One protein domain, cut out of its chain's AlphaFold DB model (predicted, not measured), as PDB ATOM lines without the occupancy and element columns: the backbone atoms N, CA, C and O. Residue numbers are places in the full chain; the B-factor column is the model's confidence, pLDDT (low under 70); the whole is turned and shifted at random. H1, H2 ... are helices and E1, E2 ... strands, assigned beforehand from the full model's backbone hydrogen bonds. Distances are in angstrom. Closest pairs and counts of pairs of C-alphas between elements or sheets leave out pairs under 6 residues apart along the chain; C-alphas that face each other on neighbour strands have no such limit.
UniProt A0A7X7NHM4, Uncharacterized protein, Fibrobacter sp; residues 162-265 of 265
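This is residues 162 to 265 of the 265 residues of an uncharacterized protein of Fibrobacter sp (UniProt A0A7X7NHM4). A strongly twisted, curled sheet of five strands forms an arch, with two groups of helices at different ends of its strands. H1, H2 and H3 make one arm between E1 and E2, and the helical hairpin of H4 and H5 makes the other between E4 and E5; their tips, residues 179 to 184 and 238 to 243, stick out. The sheet is antiparallel throughout, in the order E1, E2, E3, E4, E5. The printed part has 104 residues with five named helices and five named strands, along the chain E1, H1, H2, H3, E2, E3, E4, H4, H5, E5, a mixed class of helices and strands. It is compact, with a radius of gyration of the C-alphas of 14.7 A, yet flat in outline, spanning 43 by 34 by 17 A.

E1, residues 162 to 168, begins at C-alpha 162 (-35.393, -37.052, -39.902) and is 18.8 A long. H1 is residues 171 to 179, 12.1 A; H2 is residues 183 to 187 and H3 residues 190 to 193. E2, residues 194 to 201, measures 20.2 A, E3, residues 206 to 214, 25.4 A, and E4, residues 221 to 229, 24.7 A. H4 is residues 231 to 238, and H5, residues 244 to 253, 14.4 A long, begins at C-alpha 244 (-20.128, -42.888, -52.055). E5, residues 258 to 264, 19.6 A, ends at C-alpha 264 (-42.207, -16.869, -41.873).

E1 is an edge strand, antiparallel to E2 at 150 degrees, with N 165 and O 197 at 2.9 A. E2, E3 and E4 form a meander, each strand the antiparallel neighbour of the one before, and two hairpins; N 198 and O 210 are 2.8 A apart, N 209 and O 226 2.8 A. E2 bends by 53 degrees at residue 198, E3 by 52 at 209 and E4 by 51 at 225. The other edge strand, E5, is antiparallel to E4, with N 227 and O 260 at 2.9 A. H3 only grazes the sheet, with residues 190 to 193. H1 touches H2, closest at the C-alphas of Lys 177 and Leu 186, 6.1 A, and only just touches H3, with 3 pairs of C-alphas within 8 A, closest at Leu 174 and Met 193, 6.4 A. H5 is on the sheet, at the sheet's level, with a height over the sheet of 1.0 A; the closest C-alphas of E1 and H5 are those of Arg 165 and His 253, 4.5 A. H4 and H5 touch, closest at the C-alphas of Asn 236 and Asn 244, 5.8 A, opposite ways at a steep tilt of 36 degrees, only just past shallow. H1 and H5 are apart. Every O i to N i+4 pair is within hydrogen-bond range in H1, H2, H4 and H5; H3 is too short for one.

The C-alphas farthest apart, those of Gly 218 and Gly 241, are 45.4 A apart. The printed part has no cut and no long link. Its mean pLDDT is 82.4; residues 181 to 192, 216 to 219 and 265 are under 70.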
ATOM      1  N   ILE A 162     -35.688 -38.421 -40.333       95.12
ATOM      2  CA  ILE A 162     -35.393 -37.052 -39.902       95.12
ATOM      3  C   ILE A 162     -33.912 -36.754 -40.115       95.12
ATOM      4  O   ILE A 162     -33.054 -37.535 -39.700       95.12
ATOM      5  N   TYR A 163     -33.636 -35.609 -40.733       94.38
ATOM      6  CA  TYR A 163     -32.299 -35.085 -40.977       94.38
ATOM      7  C   TYR A 163     -32.169 -33.685 -40.402       94.38
ATOM      8  O   TYR A 163     -33.054 -32.862 -40.593       94.38
ATOM      9  N   ILE A 164     -31.051 -33.397 -39.745       94.06
ATOM     10  CA  ILE A 164     -30.710 -32.043 -39.303       94.06
ATOM     11  C   ILE A 164     -29.402 -31.678 -39.993       94.06
ATOM     12  O   ILE A 164     -28.404 -32.375 -39.826       94.06
ATOM     13  N   ARG A 165     -29.441 -30.658 -40.852       93.12
ATOM     14  CA  ARG A 165     -28.364 -30.356 -41.803       93.12
ATOM     15  C   ARG A 165     -28.084 -28.871 -41.895       93.12
ATOM     16  O   ARG A 165     -28.996 -28.055 -41.811       93.12
ATOM     17  N   ILE A 166     -26.842 -28.523 -42.191       90.50
ATOM     18  CA  ILE A 166     -26.458 -27.152 -42.515       90.50
ATOM     19  C   ILE A 166     -26.690 -26.908 -44.006       90.50
ATOM     20  O   ILE A 166     -26.125 -27.581 -44.868       90.50
ATOM     21  N   GLY A 167     -27.518 -25.921 -44.317       87.94
ATOM     22  CA  GLY A 167     -27.721 -25.405 -45.662       87.94
ATOM     23  C   GLY A 167     -27.096 -24.030 -45.860       87.94
ATOM     24  O   GLY A 167     -26.720 -23.329 -44.919       87.94
ATOM     25  N   VAL A 168     -27.027 -23.619 -47.122       84.12
ATOM     26  CA  VAL A 168     -26.592 -22.275 -47.509       84.12
ATOM     27  C   VAL A 168     -27.827 -21.418 -47.760       84.12
ATOM     28  O   VAL A 168     -28.704 -21.783 -48.542       84.12
ATOM     29  N   ARG A 169     -27.912 -20.279 -47.071       82.62
ATOM     30  CA  ARG A 169     -28.963 -19.277 -47.274       82.62
ATOM     31  C   ARG A 169     -28.648 -18.368 -48.456       82.62
ATOM     32  O   ARG A 169     -29.534 -18.090 -49.255       82.62
ATOM     33  N   ASP A 170     -27.405 -17.908 -48.546       80.25
ATOM     34  CA  ASP A 170     -26.951 -16.967 -49.570       80.25
ATOM     35  C   ASP A 170     -25.822 -17.585 -50.404       80.25
ATOM     36  O   ASP A 170     -24.635 -17.409 -50.123       80.25
ATOM     37  N   TRP A 171     -26.207 -18.342 -51.435       77.25
ATOM     38  CA  TRP A 171     -25.262 -18.982 -52.352       77.25
ATOM     39  C   TRP A 171     -24.432 -17.966 -53.136       77.25
ATOM     40  O   TRP A 171     -23.256 -18.219 -53.398       77.25
ATOM     41  N   ALA A 172     -25.014 -16.818 -53.491       79.75
ATOM     42  CA  ALA A 172     -24.323 -15.784 -54.251       79.75
ATOM     43  C   ALA A 172     -23.233 -15.125 -53.396       79.75
ATOM     44  O   ALA A 172     -22.077 -15.069 -53.815       79.75
ATOM     45  N   GLY A 173     -23.575 -14.707 -52.174       77.56
ATOM     46  CA  GLY A 173     -22.628 -14.134 -51.223       77.56
ATOM     47  C   GLY A 173     -21.550 -15.123 -50.785       77.56
ATOM     48  O   GLY A 173     -20.375 -14.754 -50.733       77.56
ATOM     49  N   LEU A 174     -21.912 -16.389 -50.541       75.44
ATOM     50  CA  LEU A 174     -20.941 -17.440 -50.224       75.44
ATOM     51  C   LEU A 174     -19.951 -17.644 -51.377       75.44
ATOM     52  O   LEU A 174     -18.743 -17.691 -51.149       75.44
ATOM     53  N   THR A 175     -20.449 -17.723 -52.615       77.44
ATOM     54  CA  THR A 175     -19.608 -17.917 -53.805       77.44
ATOM     55  C   THR A 175     -18.701 -16.714 -54.043       77.44
ATOM     56  O   THR A 175     -17.505 -16.892 -54.258       77.44
ATOM     57  N   ALA A 176     -19.231 -15.492 -53.942       78.50
ATOM     58  CA  ALA A 176     -18.445 -14.267 -54.072       78.50
ATOM     59  C   ALA A 176     -17.293 -14.232 -53.056       78.50
ATOM     60  O   ALA A 176     -16.135 -14.060 -53.430       78.50
ATOM     61  N   LYS A 177     -17.573 -14.527 -51.780       73.38
ATOM     62  CA  LYS A 177     -16.535 -14.574 -50.741       73.38
ATOM     63  C   LYS A 177     -15.540 -15.715 -50.903       73.38
ATOM     64  O   LYS A 177     -14.362 -15.547 -50.587       73.38
ATOM     65  N   ALA A 178     -15.991 -16.874 -51.376       71.81
ATOM     66  CA  ALA A 178     -15.098 -17.983 -51.689       71.81
ATOM     67  C   ALA A 178     -14.120 -17.598 -52.816       71.81
ATOM     68  O   ALA A 178     -12.933 -17.929 -52.747       71.81
ATOM     69  N   LEU A 179     -14.597 -16.848 -53.817       77.94
ATOM     70  CA  LEU A 179     -13.784 -16.329 -54.918       77.94
ATOM     71  C   LEU A 179     -12.813 -15.224 -54.480       77.94
ATOM     72  O   LEU A 179     -11.708 -15.164 -55.017       77.94
ATOM     73  N   ASP A 180     -13.156 -14.439 -53.455       75.38
ATOM     74  CA  ASP A 180     -12.282 -13.408 -52.871       75.38
ATOM     75  C   ASP A 180     -11.064 -13.982 -52.112       75.38
ATOM     76  O   ASP A 180     -10.204 -13.236 -51.641       75.38
ATOM     77  N   ARG A 181     -10.950 -15.317 -51.997       65.31
ATOM     78  CA  ARG A 181      -9.825 -16.066 -51.385       65.31
ATOM     79  C   ARG A 181      -9.484 -15.677 -49.941       65.31
ATOM     80  O   ARG A 181      -8.448 -16.101 -49.421       65.31
ATOM     81  N   ASN A 182     -10.351 -14.930 -49.263       67.38
ATOM     82  CA  ASN A 182     -10.179 -14.553 -47.869       67.38
ATOM     83  C   ASN A 182     -10.986 -15.495 -46.958       67.38
ATOM     84  O   ASN A 182     -12.138 -15.237 -46.620       67.38
ATOM     85  N   LEU A 183     -10.350 -16.601 -46.559       61.03
ATOM     86  CA  LEU A 183     -10.909 -17.598 -45.634       61.03
ATOM     87  C   LEU A 183     -11.377 -16.985 -44.304       61.03
ATOM     88  O   LEU A 183     -12.395 -17.406 -43.767       61.03
ATOM     89  N   GLU A 184     -10.676 -15.971 -43.800       62.22
ATOM     90  CA  GLU A 184     -11.029 -15.279 -42.555       62.22
ATOM     91  C   GLU A 184     -12.339 -14.492 -42.722       62.22
ATOM     92  O   GLU A 184     -13.240 -14.558 -41.887       62.22
ATOM     93  N   ALA A 185     -12.514 -13.835 -43.874       60.56
ATOM     94  CA  ALA A 185     -13.754 -13.145 -44.218       60.56
ATOM     95  C   ALA A 185     -14.943 -14.091 -44.465       60.56
ATOM     96  O   ALA A 185     -16.085 -13.625 -44.408       60.56
ATOM     97  N   LEU A 186     -14.685 -15.370 -44.760       61.25
ATOM     98  CA  LEU A 186     -15.690 -16.419 -44.948       61.25
ATOM     99  C   LEU A 186     -16.131 -17.017 -43.601       61.25
ATOM    100  O   LEU A 186     -17.330 -17.152 -43.364       61.25
ATOM    101  N   ILE A 187     -15.186 -17.271 -42.687       62.81
ATOM    102  CA  ILE A 187     -15.463 -17.732 -41.314       62.81
ATOM    103  C   ILE A 187     -16.292 -16.689 -40.552       62.81
ATOM    104  O   ILE A 187     -17.320 -17.024 -39.971       62.81
ATOM    105  N   ASN A 188     -15.935 -15.404 -40.661       61.09
ATOM    106  CA  ASN A 188     -16.615 -14.309 -39.953       61.09
ATOM    107  C   ASN A 188     -18.050 -14.015 -40.428       61.09
ATOM    108  O   ASN A 188     -18.741 -13.185 -39.838       61.09
ATOM    109  N   VAL A 189     -18.523 -14.655 -41.501       62.12
ATOM    110  CA  VAL A 189     -19.922 -14.530 -41.951       62.12
ATOM    111  C   VAL A 189     -20.646 -15.861 -42.070       62.12
ATOM    112  O   VAL A 189     -21.752 -15.887 -42.613       62.12
ATOM    113  N   LYS A 190     -20.057 -16.945 -41.549       66.12
ATOM    114  CA  LYS A 190     -20.616 -18.297 -41.659       66.12
ATOM    115  C   LYS A 190     -22.079 -18.331 -41.204       66.12
ATOM    116  O   LYS A 190     -22.937 -18.778 -41.958       66.12
ATOM    117  N   TYR A 191     -22.406 -17.722 -40.063       64.38
ATOM    118  CA  TYR A 191     -23.777 -17.689 -39.537       64.38
ATOM    119  C   TYR A 191     -24.745 -16.872 -40.401       64.38
ATOM    120  O   TYR A 191     -25.895 -17.257 -40.579       64.38
ATOM    121  N   LYS A 192     -24.273 -15.788 -41.029       69.94
ATOM    122  CA  LYS A 192     -25.102 -14.943 -41.909       69.94
ATOM    123  C   LYS A 192     -25.425 -15.615 -43.243       69.94
ATOM    124  O   LYS A 192     -26.448 -15.310 -43.849       69.94
ATOM    125  N   MET A 193     -24.548 -16.495 -43.719       76.62
ATOM    126  CA  MET A 193     -24.679 -17.147 -45.026       76.62
ATOM    127  C   MET A 193     -25.265 -18.553 -44.946       76.62
ATOM    128  O   MET A 193     -25.621 -19.122 -45.978       76.62
ATOM    129  N   THR A 194     -25.389 -19.111 -43.744       84.62
ATOM    130  CA  THR A 194     -25.900 -20.464 -43.523       84.62
ATOM    131  C   THR A 194     -27.250 -20.465 -42.821       84.62
ATOM    132  O   THR A 194     -27.728 -19.460 -42.289       84.62
ATOM    133  N   LYS A 195     -27.892 -21.624 -42.872       89.00
ATOM    134  CA  LYS A 195     -29.147 -21.951 -42.202       89.00
ATOM    135  C   LYS A 195     -29.058 -23.392 -41.714       89.00
ATOM    136  O   LYS A 195     -28.337 -24.179 -42.321       89.00
ATOM    137  N   VAL A 196     -29.770 -23.746 -40.654       91.12
ATOM    138  CA  VAL A 196     -29.910 -25.146 -40.238       91.12
ATOM    139  C   VAL A 196     -31.312 -25.623 -40.576       91.12
ATOM    140  O   VAL A 196     -32.295 -24.958 -40.258       91.12
ATOM    141  N   GLU A 197     -31.400 -26.751 -41.269       92.69
ATOM    142  CA  GLU A 197     -32.632 -27.351 -41.763       92.69
ATOM    143  C   GLU A 197     -32.935 -28.638 -40.985       92.69
ATOM    144  O   GLU A 197     -32.135 -29.571 -40.997       92.69
ATOM    145  N   ILE A 198     -34.103 -28.694 -40.342       94.25
ATOM    146  CA  ILE A 198     -34.684 -29.894 -39.729       94.25
ATOM    147  C   ILE A 198     -35.696 -30.459 -40.723       94.25
ATOM    148  O   ILE A 198     -36.778 -29.904 -40.916       94.25
ATOM    149  N   LEU A 199     -35.330 -31.551 -41.379       94.94
ATOM    150  CA  LEU A 199     -36.002 -32.103 -42.545       94.94
ATOM    151  C   LEU A 199     -36.637 -33.450 -42.228       94.94
ATOM    152  O   LEU A 199     -35.994 -34.328 -41.658       94.94
ATOM    153  N   TYR A 200     -37.861 -33.652 -42.699       95.88
ATOM    154  CA  TYR A 200     -38.417 -34.977 -42.925       95.88
ATOM    155  C   TYR A 200     -38.180 -35.367 -44.386       95.88
ATOM    156  O   TYR A 200     -38.596 -34.650 -45.297       95.88
ATOM    157  N   MET A 201     -37.509 -36.495 -44.608       94.38
ATOM    158  CA  MET A 201     -37.180 -37.015 -45.932       94.38
ATOM    159  C   MET A 201     -38.042 -38.227 -46.276       94.38
ATOM    160  O   MET A 201     -38.024 -39.243 -45.581       94.38
ATOM    161  N   ALA A 202     -38.761 -38.125 -47.390       93.19
ATOM    162  CA  ALA A 202     -39.539 -39.211 -47.956       93.19
ATOM    163  C   ALA A 202     -38.641 -40.224 -48.706       93.19
ATOM    164  O   ALA A 202     -37.526 -39.885 -49.116       93.19
ATOM    165  N   PRO A 203     -39.117 -41.464 -48.945       88.75
ATOM    166  CA  PRO A 203     -38.334 -42.506 -49.624       88.75
ATOM    167  C   PRO A 203     -37.854 -42.144 -51.037       88.75
ATOM    168  O   PRO A 203     -36.864 -42.690 -51.508       88.75
ATOM    169  N   ASN A 204     -38.539 -41.220 -51.712       90.44
ATOM    170  CA  ASN A 204     -38.178 -40.704 -53.034       90.44
ATOM    171  C   ASN A 204     -37.217 -39.498 -52.979       90.44
ATOM    172  O   ASN A 204     -37.115 -38.767 -53.960       90.44
ATOM    173  N   TYR A 205     -36.555 -39.257 -51.841       92.06
ATOM    174  CA  TYR A 205     -35.611 -38.153 -51.599       92.06
ATOM    175  C   TYR A 205     -36.219 -36.745 -51.592       92.06
ATOM    176  O   TYR A 205     -35.498 -35.768 -51.365       92.06
ATOM    177  N   ALA A 206     -37.530 -36.618 -51.809       93.69
ATOM    178  CA  ALA A 206     -38.239 -35.375 -51.551       93.69
ATOM    179  C   ALA A 206     -38.234 -35.099 -50.045       93.69
ATOM    180  O   ALA A 206     -38.306 -36.023 -49.230       93.69
ATOM    181  N   TYR A 207     -38.156 -33.833 -49.663       94.56
ATOM    182  CA  TYR A 207     -38.164 -33.458 -48.260       94.56
ATOM    183  C   TYR A 207     -38.926 -32.165 -48.017       94.56
ATOM    184  O   TYR A 207     -39.033 -31.300 -48.889       94.56
ATOM    185  N   SER A 208     -39.407 -32.027 -46.788       96.12
ATOM    186  CA  SER A 208     -39.942 -30.785 -46.243       96.12
ATOM    187  C   SER A 208     -39.475 -30.621 -44.807       96.12
ATOM    188  O   SER A 208     -39.209 -31.615 -44.131       96.12
ATOM    189  N   GLY A 209     -39.393 -29.397 -44.312       95.19
ATOM    190  CA  GLY A 209     -38.861 -29.177 -42.980       95.19
ATOM    191  C   GLY A 209     -38.987 -27.757 -42.476       95.19
ATOM    192  O   GLY A 209     -39.505 -26.875 -43.159       95.19
ATOM    193  N   ILE A 210     -38.467 -27.562 -41.274       94.38
ATOM    194  CA  ILE A 210     -38.311 -26.257 -40.643       94.38
ATOM    195  C   ILE A 210     -36.865 -25.824 -40.838       94.38
ATOM    196  O   ILE A 210     -35.948 -26.642 -40.797       94.38
ATOM    197  N   VAL A 211     -36.652 -24.536 -41.059       92.25
ATOM    198  CA  VAL A 211     -35.320 -23.971 -41.218       92.25
ATOM    199  C   VAL A 211     -35.132 -22.766 -40.320       92.25
ATOM    200  O   VAL A 211     -36.032 -21.946 -40.181       92.25
ATOM    201  N   ILE A 212     -33.957 -22.686 -39.706       89.88
ATOM    202  CA  ILE A 212     -33.585 -21.665 -38.732       89.88
ATOM    203  C   ILE A 212     -32.319 -20.967 -39.235       89.88
ATOM    204  O   ILE A 212     -31.380 -21.613 -39.709       89.88
ATOM    205  N   SER A 213     -32.297 -19.637 -39.202       86.44
ATOM    206  CA  SER A 213     -31.145 -18.832 -39.624       86.44
ATOM    207  C   SER A 213     -31.128 -17.492 -38.903       86.44
ATOM    208  O   SER A 213     -32.175 -16.883 -38.715       86.44
ATOM    209  N   ASN A 214     -29.945 -16.983 -38.589       79.25
ATOM    210  CA  ASN A 214     -29.757 -15.706 -37.916       79.25
ATOM    211  C   ASN A 214     -30.384 -14.538 -38.707       79.25
ATOM    212  O   ASN A 214     -30.242 -14.430 -39.937       79.25
ATOM    213  N   SER A 215     -31.083 -13.632 -38.018       70.00
ATOM    214  CA  SER A 215     -31.634 -12.433 -38.646       70.00
ATOM    215  C   SER A 215     -30.558 -11.379 -38.949       70.00
ATOM    216  O   SER A 215     -29.696 -11.044 -38.153       70.00
ATOM    217  N   GLU A 216     -30.616 -10.768 -40.136       63.69
ATOM    218  CA  GLU A 216     -29.637  -9.734 -40.525       63.69
ATOM    219  C   GLU A 216     -29.767  -8.420 -39.736       63.69
ATOM    220  O   GLU A 216     -28.885  -7.566 -39.829       63.69
ATOM    221  N   LYS A 217     -30.881  -8.222 -39.019       54.94
ATOM    222  CA  LYS A 217     -31.277  -6.937 -38.417       54.94
ATOM    223  C   LYS A 217     -31.794  -7.046 -36.970       54.94
ATOM    224  O   LYS A 217     -32.308  -6.053 -36.463       54.94
ATOM    225  N   GLY A 218     -31.675  -8.198 -36.308       55.91
ATOM    226  CA  GLY A 218     -32.212  -8.425 -34.960       55.91
ATOM    227  C   GLY A 218     -31.380  -9.412 -34.141       55.91
ATOM    228  O   GLY A 218     -30.386  -9.939 -34.627       55.91
ATOM    229  N   LYS A 219     -31.780  -9.630 -32.881       60.31
ATOM    230  CA  LYS A 219     -31.200 -10.666 -32.007       60.31
ATOM    231  C   LYS A 219     -31.904 -12.022 -32.133       60.31
ATOM    232  O   LYS A 219     -31.392 -12.997 -31.603       60.31
ATOM    233  N   ASP A 220     -33.032 -12.072 -32.836       70.19
ATOM    234  CA  ASP A 220     -33.864 -13.270 -32.943       70.19
ATOM    235  C   ASP A 220     -33.566 -14.033 -34.240       70.19
ATOM    236  O   ASP A 220     -33.218 -13.434 -35.267       70.19
ATOM    237  N   ASP A 221     -33.712 -15.355 -34.210       78.88
ATOM    238  CA  ASP A 221     -33.592 -16.193 -35.400       78.88
ATOM    239  C   ASP A 221     -34.817 -16.067 -36.316       78.88
ATOM    240  O   ASP A 221     -35.960 -15.947 -35.875       78.88
ATOM    241  N   LYS A 222     -34.584 -16.146 -37.626       85.31
ATOM    242  CA  LYS A 222     -35.631 -16.336 -38.631       85.31
ATOM    243  C   LYS A 222     -35.995 -17.805 -38.711       85.31
ATOM    244  O   LYS A 222     -35.117 -18.658 -38.854       85.31
ATOM    245  N   ILE A 223     -37.293 -18.069 -38.735       89.44
ATOM    246  CA  ILE A 223     -37.844 -19.402 -38.943       89.44
ATOM    247  C   ILE A 223     -38.490 -19.444 -40.326       89.44
ATOM    248  O   ILE A 223     -39.122 -18.494 -40.786       89.44
ATOM    249  N   GLY A 224     -38.306 -20.549 -41.030       91.44
ATOM    250  CA  GLY A 224     -38.923 -20.789 -42.319       91.44
ATOM    251  C   GLY A 224     -39.399 -22.220 -42.460       91.44
ATOM    252  O   GLY A 224     -39.058 -23.100 -41.668       91.44
ATOM    253  N   VAL A 225     -40.158 -22.449 -43.521       93.62
ATOM    254  CA  VAL A 225     -40.511 -23.778 -44.005       93.62
ATOM    255  C   VAL A 225     -39.751 -24.010 -45.300       93.62
ATOM    256  O   VAL A 225     -39.743 -23.160 -46.191       93.62
ATOM    257  N   THR A 226     -39.084 -25.152 -45.402       93.69
ATOM    258  CA  THR A 226     -38.306 -25.539 -46.579       93.69
ATOM    259  C   THR A 226     -38.899 -26.782 -47.224       93.69
ATOM    260  O   THR A 226     -39.427 -27.652 -46.532       93.69
ATOM    261  N   ALA A 227     -38.815 -26.867 -48.546       94.25
ATOM    262  CA  ALA A 227     -39.122 -28.067 -49.309       94.25
ATOM    263  C   ALA A 227     -38.139 -28.209 -50.474       94.25
ATOM    264  O   ALA A 227     -37.686 -27.215 -51.048       94.25
ATOM    265  N   GLY A 228     -37.796 -29.442 -50.826       92.69
ATOM    266  CA  GLY A 228     -36.811 -29.695 -51.870       92.69
ATOM    267  C   GLY A 228     -36.678 -31.162 -52.246       92.69
ATOM    268  O   GLY A 228     -37.441 -32.017 -51.794       92.69
ATOM    269  N   LEU A 229     -35.687 -31.435 -53.093       92.31
ATOM    270  CA  LEU A 229     -35.338 -32.775 -53.557       92.31
ATOM    271  C   LEU A 229     -33.835 -33.001 -53.380       92.31
ATOM    272  O   LEU A 229     -33.021 -32.218 -53.874       92.31
ATOM    273  N   ASP A 230     -33.461 -34.067 -52.669       91.50
ATOM    274  CA  ASP A 230     -32.061 -34.377 -52.372       91.50
ATOM    275  C   ASP A 230     -31.374 -35.149 -53.505       91.50
ATOM    276  O   ASP A 230     -31.200 -36.368 -53.454       91.50
ATOM    277  N   PHE A 231     -30.976 -34.412 -54.547       88.31
ATOM    278  CA  PHE A 231     -30.276 -34.968 -55.707       88.31
ATOM    279  C   PHE A 231     -28.937 -35.613 -55.350       88.31
ATOM    280  O   PHE A 231     -28.595 -36.642 -55.926       88.31
ATOM    281  N   ALA A 232     -28.184 -35.043 -54.405       87.50
ATOM    282  CA  ALA A 232     -26.898 -35.598 -53.994       87.50
ATOM    283  C   ALA A 232     -27.083 -37.002 -53.411       87.50
ATOM    284  O   ALA A 232     -26.403 -37.942 -53.822       87.50
ATOM    285  N   LYS A 233     -28.068 -37.170 -52.523       89.00
ATOM    286  CA  LYS A 233     -28.388 -38.465 -51.925       89.00
ATOM    287  C   LYS A 233     -29.004 -39.449 -52.916       89.00
ATOM    288  O   LYS A 233     -28.661 -40.629 -52.876       89.00
ATOM    289  N   MET A 234     -29.854 -38.970 -53.824       89.94
ATOM    290  CA  MET A 234     -30.420 -39.776 -54.909       89.94
ATOM    291  C   MET A 234     -29.315 -40.346 -55.810       89.94
ATOM    292  O   MET A 234     -29.207 -41.563 -55.956       89.94
ATOM    293  N   LEU A 235     -28.420 -39.489 -56.314       88.38
ATOM    294  CA  LEU A 235     -27.284 -39.895 -57.147       88.38
ATOM    295  C   LEU A 235     -26.324 -40.820 -56.391       88.38
ATOM    296  O   LEU A 235     -25.828 -41.790 -56.960       88.38
ATOM    297  N   ASN A 236     -26.103 -40.567 -55.097       88.81
ATOM    298  CA  ASN A 236     -25.280 -41.430 -54.254       88.81
ATOM    299  C   ASN A 236     -25.887 -42.833 -54.050       88.81
ATOM    300  O   ASN A 236     -25.184 -43.808 -53.773       88.81
ATOM    301  N   ASN A 237     -27.206 -42.961 -54.163       87.12
ATOM    302  CA  ASN A 237     -27.869 -44.252 -54.067       87.12
ATOM    303  C   ASN A 237     -27.881 -44.998 -55.403       87.12
ATOM    304  O   ASN A 237     -27.667 -46.211 -55.388       87.12
ATOM    305  N   GLU A 238     -28.048 -44.287 -56.517       88.06
ATOM    306  CA  GLU A 238     -28.079 -44.855 -57.870       88.06
ATOM    307  C   GLU A 238     -26.698 -45.289 -58.379       88.06
ATOM    308  O   GLU A 238     -26.558 -46.383 -58.925       88.06
ATOM    309  N   TYR A 239     -25.663 -44.472 -58.168       85.38
ATOM    310  CA  TYR A 239     -24.328 -44.716 -58.715       85.38
ATOM    311  C   TYR A 239     -23.347 -45.089 -57.610       85.38
ATOM    312  O   TYR A 239     -23.153 -44.330 -56.660       85.38
ATOM    313  N   LYS A 240     -22.715 -46.261 -57.738       86.44
ATOM    314  CA  LYS A 240     -21.721 -46.777 -56.784       86.44
ATOM    315  C   LYS A 240     -20.293 -46.544 -57.280       86.44
ATOM    316  O   LYS A 240     -20.000 -46.725 -58.458       86.44
ATOM    317  N   GLY A 241     -19.412 -46.170 -56.362       81.56
ATOM    318  CA  GLY A 241     -18.040 -45.752 -56.600       81.56
ATOM    319  C   GLY A 241     -17.333 -45.342 -55.304       81.56
ATOM    320  O   GLY A 241     -17.885 -45.406 -54.204       81.56
ATOM    321  N   TRP A 242     -16.080 -44.904 -55.430       78.81
ATOM    322  CA  TRP A 242     -15.252 -44.502 -54.284       78.81
ATOM    323  C   TRP A 242     -15.769 -43.233 -53.584       78.81
ATOM    324  O   TRP A 242     -15.482 -43.007 -52.412       78.81
ATOM    325  N   TRP A 243     -16.553 -42.410 -54.288       76.44
ATOM    326  CA  TRP A 243     -17.140 -41.178 -53.760       76.44
ATOM    327  C   TRP A 243     -18.347 -41.421 -52.849       76.44
ATOM    328  O   TRP A 243     -18.821 -40.469 -52.234       76.44
ATOM    329  N   ASN A 244     -18.849 -42.658 -52.723       84.00
ATOM    330  CA  ASN A 244     -20.128 -42.888 -52.055       84.00
ATOM    331  C   ASN A 244     -20.136 -42.644 -50.547       84.00
ATOM    332  O   ASN A 244     -21.073 -42.022 -50.042       84.00
ATOM    333  N   GLY A 245     -19.115 -43.120 -49.834       81.50
ATOM    334  CA  GLY A 245     -18.902 -42.786 -48.421       81.50
ATOM    335  C   GLY A 245     -18.744 -41.274 -48.209       81.50
ATOM    336  O   GLY A 245     -19.544 -40.685 -47.483       81.50
ATOM    337  N   PRO A 246     -17.803 -40.619 -48.921       79.69
ATOM    338  CA  PRO A 246     -17.604 -39.170 -48.871       79.69
ATOM    339  C   PRO A 246     -18.892 -38.362 -49.096       79.69
ATOM    340  O   PRO A 246     -19.279 -37.533 -48.274       79.69
ATOM    341  N   LEU A 247     -19.584 -38.622 -50.206       82.81
ATOM    342  CA  LEU A 247     -20.800 -37.915 -50.586       82.81
ATOM    343  C   LEU A 247     -21.962 -38.253 -49.650       82.81
ATOM    344  O   LEU A 247     -22.785 -37.383 -49.373       82.81
ATOM    345  N   GLY A 248     -22.023 -39.485 -49.142       86.94
ATOM    346  CA  GLY A 248     -23.004 -39.918 -48.152       86.94
ATOM    347  C   GLY A 248     -22.874 -39.144 -46.846       86.94
ATOM    348  O   GLY A 248     -23.871 -38.600 -46.375       86.94
ATOM    349  N   PHE A 249     -21.647 -39.012 -46.334       88.06
ATOM    350  CA  PHE A 249     -21.340 -38.208 -45.154       88.06
ATOM    351  C   PHE A 249     -21.782 -36.753 -45.347       88.06
ATOM    352  O   PHE A 249     -22.582 -36.236 -44.567       88.06
ATOM    353  N   PHE A 250     -21.351 -36.099 -46.434       86.56
ATOM    354  CA  PHE A 250     -21.762 -34.715 -46.689       86.56
ATOM    355  C   PHE A 250     -23.268 -34.586 -46.871       86.56
ATOM    356  O   PHE A 250     -23.860 -33.671 -46.318       86.56
ATOM    357  N   SER A 251     -23.910 -35.512 -47.577       87.75
ATOM    358  CA  SER A 251     -25.362 -35.478 -47.763       87.75
ATOM    359  C   SER A 251     -26.120 -35.740 -46.462       87.75
ATOM    360  O   SER A 251     -27.299 -35.425 -46.380       87.75
ATOM    361  N   ASN A 252     -25.514 -36.329 -45.428       89.81
ATOM    362  CA  ASN A 252     -26.173 -36.521 -44.135       89.81
ATOM    363  C   ASN A 252     -26.172 -35.253 -43.274       89.81
ATOM    364  O   ASN A 252     -27.135 -35.073 -42.529       89.81
ATOM    365  N   HIS A 253     -25.176 -34.373 -43.436       89.50
ATOM    366  CA  HIS A 253     -24.943 -33.210 -42.560       89.50
ATOM    367  C   HIS A 253     -25.025 -31.853 -43.268       89.50
ATOM    368  O   HIS A 253     -25.220 -30.832 -42.614       89.50
ATOM    369  N   LEU A 254     -24.916 -31.823 -44.596       87.62
ATOM    370  CA  LEU A 254     -24.984 -30.626 -45.431       87.62
ATOM    371  C   LEU A 254     -26.108 -30.739 -46.463       87.62
ATOM    372  O   LEU A 254     -26.380 -31.803 -47.022       87.62
ATOM    373  N   VAL A 255     -26.744 -29.610 -46.758       80.56
ATOM    374  CA  VAL A 255     -27.772 -29.509 -47.794       80.56
ATOM    375  C   VAL A 255     -27.106 -29.149 -49.122       80.56
ATOM    376  O   VAL A 255     -26.860 -27.982 -49.420       80.56
ATOM    377  N   LEU A 256     -26.799 -30.176 -49.917       71.50
ATOM    378  CA  LEU A 256     -26.188 -30.070 -51.250       71.50
ATOM    379  C   LEU A 256     -27.240 -30.150 -52.370       71.50
ATOM    380  O   LEU A 256     -27.078 -30.880 -53.347       71.50
ATOM    381  N   THR A 257     -28.373 -29.474 -52.191       76.69
ATOM    382  CA  THR A 257     -29.598 -29.740 -52.958       76.69
ATOM    383  C   THR A 257     -30.227 -28.458 -53.495       76.69
ATOM    384  O   THR A 257     -29.891 -27.348 -53.076       76.69
ATOM    385  N   LEU A 258     -31.172 -28.613 -54.427       75.81
ATOM    386  CA  LEU A 258     -32.075 -27.535 -54.814       75.81
ATOM    387  C   LEU A 258     -33.256 -27.528 -53.846       75.81
ATOM    388  O   LEU A 258     -33.989 -28.515 -53.736       75.81
ATOM    389  N   ASN A 259     -33.437 -26.407 -53.153       86.38
ATOM    390  CA  ASN A 259     -34.539 -26.225 -52.225       86.38
ATOM    391  C   ASN A 259     -35.154 -24.839 -52.325       86.38
ATOM    392  O   ASN A 259     -34.518 -23.875 -52.754       86.38
ATOM    393  N   PHE A 260     -36.417 -24.772 -51.934       88.38
ATOM    394  CA  PHE A 260     -37.148 -23.538 -51.757       88.38
ATOM    395  C   PHE A 260     -37.429 -23.361 -50.270       88.38
ATOM    396  O   PHE A 260     -37.901 -24.279 -49.603       88.38
ATOM    397  N   THR A 261     -37.149 -22.170 -49.750       90.12
ATOM    398  CA  THR A 261     -37.456 -21.800 -48.370       90.12
ATOM    399  C   THR A 261     -38.398 -20.609 -48.363       90.12
ATOM    400  O   THR A 261     -38.061 -19.545 -48.879       90.12
ATOM    401  N   TYR A 262     -39.547 -20.782 -47.718       90.94
ATOM    402  CA  TYR A 262     -40.439 -19.696 -47.350       90.94
ATOM    403  C   TYR A 262     -40.125 -19.247 -45.921       90.94
ATOM    404  O   TYR A 262     -40.261 -20.029 -44.981       90.94
ATOM    405  N   TRP A 263     -39.693 -18.000 -45.752       89.38
ATOM    406  CA  TRP A 263     -39.423 -17.421 -44.436       89.38
ATOM    407  C   TRP A 263     -40.716 -16.876 -43.833       89.38
ATOM    408  O   TRP A 263     -41.402 -16.074 -44.465       89.38
ATOM    409  N   VAL A 264     -41.039 -17.323 -42.622       84.94
ATOM    410  CA  VAL A 264     -42.207 -16.869 -41.873       84.94
ATOM    411  C   VAL A 264     -41.749 -15.666 -41.050       84.94
ATOM    412  O   VAL A 264     -40.979 -15.828 -40.107       84.94
ATOM    413  N   ASN A 265     -42.142 -14.465 -41.478       62.66
ATOM    414  CA  ASN A 265     -41.986 -13.247 -40.679       62.66
ATOM    415  C   ASN A 265     -43.162 -13.111 -39.716       62.66
ATOM    416  O   ASN A 265     -44.307 -13.293 -40.192       62.66
TER     417      ASN A 265